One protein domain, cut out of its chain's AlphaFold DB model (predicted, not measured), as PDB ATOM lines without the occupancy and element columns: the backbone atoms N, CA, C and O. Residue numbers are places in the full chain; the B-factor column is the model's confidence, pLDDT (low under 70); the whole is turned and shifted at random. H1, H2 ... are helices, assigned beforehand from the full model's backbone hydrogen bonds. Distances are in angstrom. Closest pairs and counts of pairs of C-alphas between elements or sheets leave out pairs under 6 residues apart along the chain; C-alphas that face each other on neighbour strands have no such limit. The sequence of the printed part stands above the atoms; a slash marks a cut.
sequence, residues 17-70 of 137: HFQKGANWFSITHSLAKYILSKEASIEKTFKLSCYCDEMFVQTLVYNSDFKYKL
ATOM      1  N   HIS A  17      57.822  27.234 -24.457       94.44
ATOM      2  CA  HIS A  17      58.330  28.121 -25.493       94.44
ATOM      3  C   HIS A  17      57.305  29.212 -25.800       94.44
ATOM      4  O   HIS A  17      56.367  29.001 -26.570       94.44
ATOM      5  N   PHE A  18      57.468  30.378 -25.182       94.06
ATOM      6  CA  PHE A  18      56.584  31.514 -25.421       94.06
ATOM      7  C   PHE A  18      56.670  31.999 -26.866       94.06
ATOM      8  O   PHE A  18      57.755  32.181 -27.416       94.06
ATOM      9  N   GLN A  19      55.503  32.248 -27.450       94.81
ATOM     10  CA  GLN A  19      55.352  32.858 -28.764       94.81
ATOM     11  C   GLN A  19      54.408  34.050 -28.675       94.81
ATOM     12  O   GLN A  19      53.586  34.138 -27.759       94.81
ATOM     13  N   LYS A  20      54.529  34.963 -29.636       94.69
ATOM     14  CA  LYS A  20      53.652  36.128 -29.774       94.69
ATOM     15  C   LYS A  20      53.271  36.350 -31.230       94.69
ATOM     16  O   LYS A  20      53.999  35.935 -32.128       94.69
ATOM     17  N   GLY A  21      52.162  37.032 -31.464       93.50
ATOM     18  CA  GLY A  21      51.707  37.399 -32.799       93.50
ATOM     19  C   GLY A  21      50.490  38.309 -32.743       93.50
ATOM     20  O   GLY A  21      50.173  38.869 -31.700       93.50
ATOM     21  N   ALA A  22      49.792  38.441 -33.866       92.81
ATOM     22  CA  ALA A  22      48.561  39.217 -33.911       92.81
ATOM     23  C   ALA A  22      47.500  38.637 -32.964       92.81
ATOM     24  O   ALA A  22      47.312  37.420 -32.902       92.81
ATOM     25  N   ASN A  23      46.736  39.509 -32.309       94.19
ATOM     26  CA  ASN A  23      45.556  39.118 -31.537       94.19
ATOM     27  C   ASN A  23      44.433  38.531 -32.427       94.19
ATOM     28  O   ASN A  23      43.515  37.877 -31.940       94.19
ATOM     29  N   TRP A  24      44.500  38.745 -33.746       94.62
ATOM     30  CA  TRP A  24      43.559  38.203 -34.723       94.62
ATOM     31  C   TRP A  24      44.001  36.823 -35.219       94.62
ATOM     32  O   TRP A  24      45.049  36.679 -35.841       94.62
ATOM     33  N   PHE A  25      43.149  35.809 -35.069       95.25
ATOM     34  CA  PHE A  25      43.389  34.445 -35.568       95.25
ATOM     35  C   PHE A  25      42.097  33.812 -36.102       95.25
ATOM     36  O   PHE A  25      40.997  34.248 -35.773       95.25
ATOM     37  N   SER A  26      42.239  32.822 -36.973       96.12
ATOM     38  CA  SER A  26      41.157  31.924 -37.385       96.12
ATOM     39  C   SER A  26      41.607  30.524 -37.002       96.12
ATOM     40  O   SER A  26      42.720  30.129 -37.346       96.12
ATOM     41  N   ILE A  27      40.792  29.796 -36.244       97.19
ATOM     42  CA  ILE A  27      41.184  28.506 -35.668       97.19
ATOM     43  C   ILE A  27      40.143  27.435 -35.954       97.19
ATOM     44  O   ILE A  27      38.955  27.712 -36.095       97.19
ATOM     45  N   THR A  28      40.602  26.190 -36.019       97.75
ATOM     46  CA  THR A  28      39.722  25.030 -36.156       97.75
ATOM     47  C   THR A  28      38.982  24.754 -34.851       97.75
ATOM     48  O   THR A  28      39.469  25.062 -33.760       97.75
ATOM     49  N   HIS A  29      37.840  24.070 -34.950       98.50
ATOM     50  CA  HIS A  29      37.084  23.600 -33.783       98.50
ATOM     51  C   HIS A  29      37.942  22.787 -32.803       98.50
ATOM     52  O   HIS A  29      37.855  22.960 -31.589       98.50
ATOM     53  N   SER A  30      38.822  21.924 -33.320       98.56
ATOM     54  CA  SER A  30      39.736  21.134 -32.489       98.56
ATOM     55  C   SER A  30      40.706  22.000 -31.686       98.56
ATOM     56  O   SER A  30      40.943  21.710 -30.515       98.56
ATOM     57  N   LEU A  31      41.241  23.069 -32.287       98.25
ATOM     58  CA  LEU A  31      42.136  23.984 -31.585       98.25
ATOM     59  C   LEU A  31      41.363  24.806 -30.546       98.25
ATOM     60  O   LEU A  31      41.844  24.973 -29.430       98.25
ATOM     61  N   ALA A  32      40.138  25.237 -30.857       98.44
ATOM     62  CA  ALA A  32      39.278  25.919 -29.890       98.44
ATOM     63  C   ALA A  32      38.997  25.044 -28.652       98.44
ATOM     64  O   ALA A  32      39.209  25.485 -27.525       98.44
ATOM     65  N   LYS A  33      38.615  23.773 -28.848       98.69
ATOM     66  CA  LYS A  33      38.435  22.806 -27.748       98.69
ATOM     67  C   LYS A  33      39.710  22.604 -26.930       98.69
ATOM     68  O   LYS A  33      39.648  22.546 -25.704       98.69
ATOM     69  N   TYR A  34      40.857  22.508 -27.599       98.56
ATOM     70  CA  TYR A  34      42.142  22.389 -26.920       98.56
ATOM     71  C   TYR A  34      42.438  23.614 -26.050       98.56
ATOM     72  O   TYR A  34      42.765  23.452 -24.877       98.56
ATOM     73  N   ILE A  35      42.253  24.826 -26.576       98.12
ATOM     74  CA  ILE A  35      42.440  26.075 -25.825       98.12
ATOM     75  C   ILE A  35      41.538  26.103 -24.586       98.12
ATOM     76  O   ILE A  35      42.031  26.364 -23.492       98.12
ATOM     77  N   LEU A  36      40.253  25.760 -24.730       98.31
ATOM     78  CA  LEU A  36      39.312  25.696 -23.604       98.31
ATOM     79  C   LEU A  36      39.776  24.708 -22.523       98.31
ATOM     80  O   LEU A  36      39.757  25.030 -21.342       98.31
ATOM     81  N   SER A  37      40.300  23.542 -22.913       98.31
ATOM     82  CA  SER A  37      40.850  22.566 -21.957       98.31
ATOM     83  C   SER A  37      42.070  23.072 -21.168       98.31
ATOM     84  O   SER A  37      42.479  22.448 -20.189       98.31
ATOM     85  N   LYS A  38      42.680  24.189 -21.591       97.56
ATOM     86  CA  LYS A  38      43.862  24.795 -20.967       97.56
ATOM     87  C   LYS A  38      43.545  26.034 -20.132       97.56
ATOM     88  O   LYS A  38      44.489  26.634 -19.626       97.56
ATOM     89  N   GLU A  39      42.275  26.383 -19.926       97.19
ATOM     90  CA  GLU A  39      41.826  27.593 -19.215       97.19
ATOM     91  C   GLU A  39      42.606  27.879 -17.919       97.19
ATOM     92  O   GLU A  39      43.267  28.912 -17.815       97.19
ATOM     93  N   ALA A  40      42.644  26.933 -16.974       96.69
ATOM     94  CA  ALA A  40      43.347  27.121 -15.699       96.69
ATOM     95  C   ALA A  40      44.862  27.369 -15.870       96.69
ATOM     96  O   ALA A  40      45.471  28.149 -15.134       96.69
ATOM     97  N   SER A  41      45.489  26.722 -16.860       93.69
ATOM     98  CA  SER A  41      46.905  26.938 -17.179       93.69
ATOM     99  C   SER A  41      47.133  28.294 -17.844       93.69
ATOM    100  O   SER A  41      48.152  28.936 -17.579       93.69
ATOM    101  N   ILE A  42      46.209  28.727 -18.706       94.94
ATOM    102  CA  ILE A  42      46.249  30.040 -19.350       94.94
ATOM    103  C   ILE A  42      46.151  31.121 -18.278       94.94
ATOM    104  O   ILE A  42      47.008  32.001 -18.227       94.94
ATOM    105  N   GLU A  43      45.173  31.024 -17.373       94.38
ATOM    106  CA  GLU A  43      44.999  32.004 -16.302       94.38
ATOM    107  C   GLU A  43      46.251  32.075 -15.417       94.38
ATOM    108  O   GLU A  43      46.821  33.152 -15.227       94.38
ATOM    109  N   LYS A  44      46.757  30.933 -14.937       91.94
ATOM    110  CA  LYS A  44      47.948  30.887 -14.074       91.94
ATOM    111  C   LYS A  44      49.169  31.573 -14.705       91.94
ATOM    112  O   LYS A  44      49.919  32.267 -14.011       91.94
ATOM    113  N   THR A  45      49.380  31.383 -16.006       91.94
ATOM    114  CA  THR A  45      50.555  31.912 -16.711       91.94
ATOM    115  C   THR A  45      50.352  33.370 -17.143       91.94
ATOM    116  O   THR A  45      51.184  34.230 -16.827       91.94
ATOM    117  N   PHE A  46      49.228  33.689 -17.787       92.50
ATOM    118  CA  PHE A  46      49.022  34.947 -18.514       92.50
ATOM    119  C   PHE A  46      48.189  36.007 -17.768       92.50
ATOM    120  O   PHE A  46      48.173  37.161 -18.185       92.50
ATOM    121  N   LYS A  47      47.553  35.702 -16.625       92.06
ATOM    122  CA  LYS A  47      46.714  36.679 -15.884       92.06
ATOM    123  C   LYS A  47      47.425  37.985 -15.518       92.06
ATOM    124  O   LYS A  47      46.798  39.031 -15.434       92.06
ATOM    125  N   LEU A  48      48.735  37.919 -15.283       89.44
ATOM    126  CA  LEU A  48      49.571  39.072 -14.932       89.44
ATOM    127  C   LEU A  48      50.579  39.422 -16.044       89.44
ATOM    128  O   LEU A  48      51.639  39.978 -15.752       89.44
ATOM    129  N   SER A  49      50.323  39.015 -17.292       87.38
ATOM    130  CA  SER A  49      51.121  39.433 -18.454       87.38
ATOM    131  C   SER A  49      50.466  40.606 -19.176       87.38
ATOM    132  O   SER A  49      49.243  40.659 -19.286       87.38
ATOM    133  N   CYS A  50      51.278  41.509 -19.720       86.56
ATOM    134  CA  CYS A  50      50.805  42.508 -20.675       86.56
ATOM    135  C   CYS A  50      50.507  41.840 -22.026       86.56
ATOM    136  O   CYS A  50      51.257  40.947 -22.418       86.56
ATOM    137  N   TYR A  51      49.464  42.300 -22.729       88.38
ATOM    138  CA  TYR A  51      49.092  41.827 -24.076       88.38
ATOM    139  C   TYR A  51      48.923  40.300 -24.153       88.38
ATOM    140  O   TYR A  51      49.460  39.632 -25.035       88.38
ATOM    141  N   CYS A  52      48.231  39.717 -23.166       91.06
ATOM    142  CA  CYS A  52      48.068  38.265 -23.072       91.06
ATOM    143  C   CYS A  52      47.392  37.665 -24.313       91.06
ATOM    144  O   CYS A  52      47.752  36.565 -24.731       91.06
ATOM    145  N   ASP A  53      46.460  38.403 -24.912       90.88
ATOM    146  CA  ASP A  53      45.725  38.075 -26.132       90.88
ATOM    147  C   ASP A  53      46.620  37.930 -27.371       90.88
ATOM    148  O   ASP A  53      46.288  37.172 -28.281       90.88
ATOM    149  N   GLU A  54      47.792  38.567 -27.377       95.12
ATOM    150  CA  GLU A  54      48.810  38.425 -28.425       95.12
ATOM    151  C   GLU A  54      49.788  37.263 -28.183       95.12
ATOM    152  O   GLU A  54      50.667  37.018 -29.009       95.12
ATOM    153  N   MET A  55      49.675  36.552 -27.054       95.31
ATOM    154  CA  MET A  55      50.660  35.543 -26.647       95.31
ATOM    155  C   MET A  55      50.088  34.146 -26.421       95.31
ATOM    156  O   MET A  55      50.731  33.154 -26.783       95.31
ATOM    157  N   PHE A  56      48.935  34.021 -25.754       95.69
ATOM    158  CA  PHE A  56      48.538  32.722 -25.203       95.69
ATOM    159  C   PHE A  56      48.212  31.701 -26.299       95.69
ATOM    160  O   PHE A  56      48.629  30.549 -26.193       95.69
ATOM    161  N   VAL A  57      47.526  32.107 -27.376       96.75
ATOM    162  CA  VAL A  57      47.156  31.198 -28.474       96.75
ATOM    163  C   VAL A  57      48.405  30.700 -29.191       96.75
ATOM    164  O   VAL A  57      48.578  29.498 -29.374       96.75
ATOM    165  N   GLN A  58      49.304  31.612 -29.545       96.12
ATOM    166  CA  GLN A  58      50.547  31.329 -30.255       96.12
ATOM    167  C   GLN A  58      51.439  30.413 -29.414       96.12
ATOM    168  O   GLN A  58      51.985  29.434 -29.925       96.12
ATOM    169  N   THR A  59      51.531  30.688 -28.111       96.50
ATOM    170  CA  THR A  59      52.275  29.854 -27.163       96.50
ATOM    171  C   THR A  59      51.662  28.453 -27.074       96.50
ATOM    172  O   THR A  59      52.377  27.466 -27.216       96.50
ATOM    173  N   LEU A  60      50.345  28.322 -26.904       97.38
ATOM    174  CA  LEU A  60      49.689  27.010 -26.837       97.38
ATOM    175  C   LEU A  60      49.847  26.200 -28.127       97.38
ATOM    176  O   LEU A  60      50.085  24.994 -28.061       97.38
ATOM    177  N   VAL A  61      49.729  26.848 -29.288       97.25
ATOM    178  CA  VAL A  61      49.909  26.194 -30.589       97.25
ATOM    179  C   VAL A  61      51.333  25.677 -30.731       97.25
ATOM    180  O   VAL A  61      51.510  24.507 -31.049       97.25
ATOM    181  N   TYR A  62      52.341  26.504 -30.449       97.06
ATOM    182  CA  TYR A  62      53.743  26.116 -30.609       97.06
ATOM    183  C   TYR A  62      54.162  24.971 -29.678       97.06
ATOM    184  O   TYR A  62      54.977  24.138 -30.065       97.06
ATOM    185  N   ASN A  63      53.588  24.908 -28.475       96.94
ATOM    186  CA  ASN A  63      53.863  23.864 -27.481       96.94
ATOM    187  C   ASN A  63      52.894  22.668 -27.592       96.94
ATOM    188  O   ASN A  63      52.618  21.994 -26.600       96.94
ATOM    189  N   SER A  64      52.319  22.420 -28.771       97.06
ATOM    190  CA  SER A  64      51.449  21.268 -29.032       97.06
ATOM    191  C   SER A  64      51.562  20.798 -30.481       97.06
ATOM    192  O   SER A  64      52.122  21.490 -31.333       97.06
ATOM    193  N   ASP A  65      50.945  19.660 -30.797       97.12
ATOM    194  CA  ASP A  65      50.917  19.119 -32.162       97.12
ATOM    195  C   ASP A  65      50.206  20.039 -33.170       97.12
ATOM    196  O   ASP A  65      50.359  19.883 -34.383       97.12
ATOM    197  N   PHE A  66      49.443  21.034 -32.696       97.69
ATOM    198  CA  PHE A  66      48.847  22.046 -33.567       97.69
ATOM    199  C   PHE A  66      49.896  22.884 -34.304       97.69
ATOM    200  O   PHE A  66      49.585  23.388 -35.382       97.69
ATOM    201  N   LYS A  67      51.133  22.983 -33.795       96.75
ATOM    202  CA  LYS A  67      52.251  23.642 -34.487       96.75
ATOM    203  C   LYS A  67      52.446  23.111 -35.907       96.75
ATOM    204  O   LYS A  67      52.645  23.890 -36.832       96.75
ATOM    205  N   TYR A  68      52.334  21.798 -36.092       96.00
ATOM    206  CA  TYR A  68      52.541  21.146 -37.388       96.00
ATOM    207  C   TYR A  68      51.347  21.290 -38.342       96.00
ATOM    208  O   TYR A  68      51.429  20.892 -39.499       96.00
ATOM    209  N   LYS A  69      50.235  21.864 -37.864       95.75
ATOM    210  CA  LYS A  69      49.020  22.148 -38.643       95.75
ATOM    211  C   LYS A  69      48.900  23.624 -39.033       95.75
ATOM    212  O   LYS A  69      47.861  24.033 -39.546       95.75
ATOM    213  N   LEU A  70      49.919  24.434 -38.745       94.31
ATOM    214  CA  LEU A  70      49.947  25.838 -39.133       94.31
ATOM    215  C   LEU A  70      49.978  25.973 -40.658       94.31
ATOM    216  O   LEU A  70      50.750  25.298 -41.332       94.31
TER     217      LEU A  70
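Overview. This is residues 17 to 70 of the 137 residues of the protein "Core-2/I-Branching enzyme" of Clostridium sp. N3C (UniProt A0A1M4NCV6). Four short helices form a small, loosely packed cluster: H1 and H2 follow one another round a corner along one side, and H3 lies across from both of them, with H4 beyond the last residues of H3 and near the first half of H1. A stretch with no named element, residues 17 to 28, runs past H3 and on round the outside to the start of H1. The printed part has 54 residues, with four named helices in the order H1, H2, H3, H4 and no named strand; the class is all helix. The whole is compact, with a radius of gyration of the C-alphas of 10.5 A, and its outline is rounded, with spans of 29 by 21 by 19 A.

Arrangement. H1, residues 29 to 37, is the longest helix and touches no other helix. H1 and H3, residues 56 to 62, are close but not clearly touching, and their closest C-alphas, those of Ile 35 and Leu 60, are 7.4 A apart. Their lines stand at a steep tilt of 64 degrees, opposite ways. H1 and H4, residues 65 to 69, are also close but not clearly touching; the closest C-alphas, those of Leu 31 and Phe 66, are 7.3 A apart. H2, residues 39 to 46, and H1 meet only through their link. H2 and H3 are close but not clearly touching, about perpendicular at 79 degrees, and their closest C-alphas, those of Ile 42 and Phe 56, are 6.8 A apart. H3 and H4 are close but not clearly touching, with the C-alphas of Val 61 and Lys 67 the closest at 5.2 A. H2 and H4 are apart. In H1, H2 and H3 every O i to N i+4 pair is within hydrogen-bond range; in H4 0 of 1 is, while 2 of 2 O i to N i+3 pairs are.

Along the chain. H1 begins at C-alpha 29, at (37.084, 23.600, -33.783), and measures 12.5 A from first to last C-alpha. H2 measures 10.3 A and ends at C-alpha 46, at (49.022, 34.947, -18.514). H3 measures 10.0 A. H4, five residues long, ends at C-alpha 69, at (49.020, 22.148, -38.643).

Size, cuts and confidence. The two C-alphas farthest apart are those of Leu 48 and Lys 69, at 29.1 A, and the first and last printed C-alphas, of His 17 and Leu 70, are 16.2 A apart. The printed part has no cut. The links from H1 to H2 and from H3 to H4 are tight, the link from H2 to H3 is short with 9 residues, and no link is long. The mean pLDDT of the printed part is 95.2, and no printed residue is under 70.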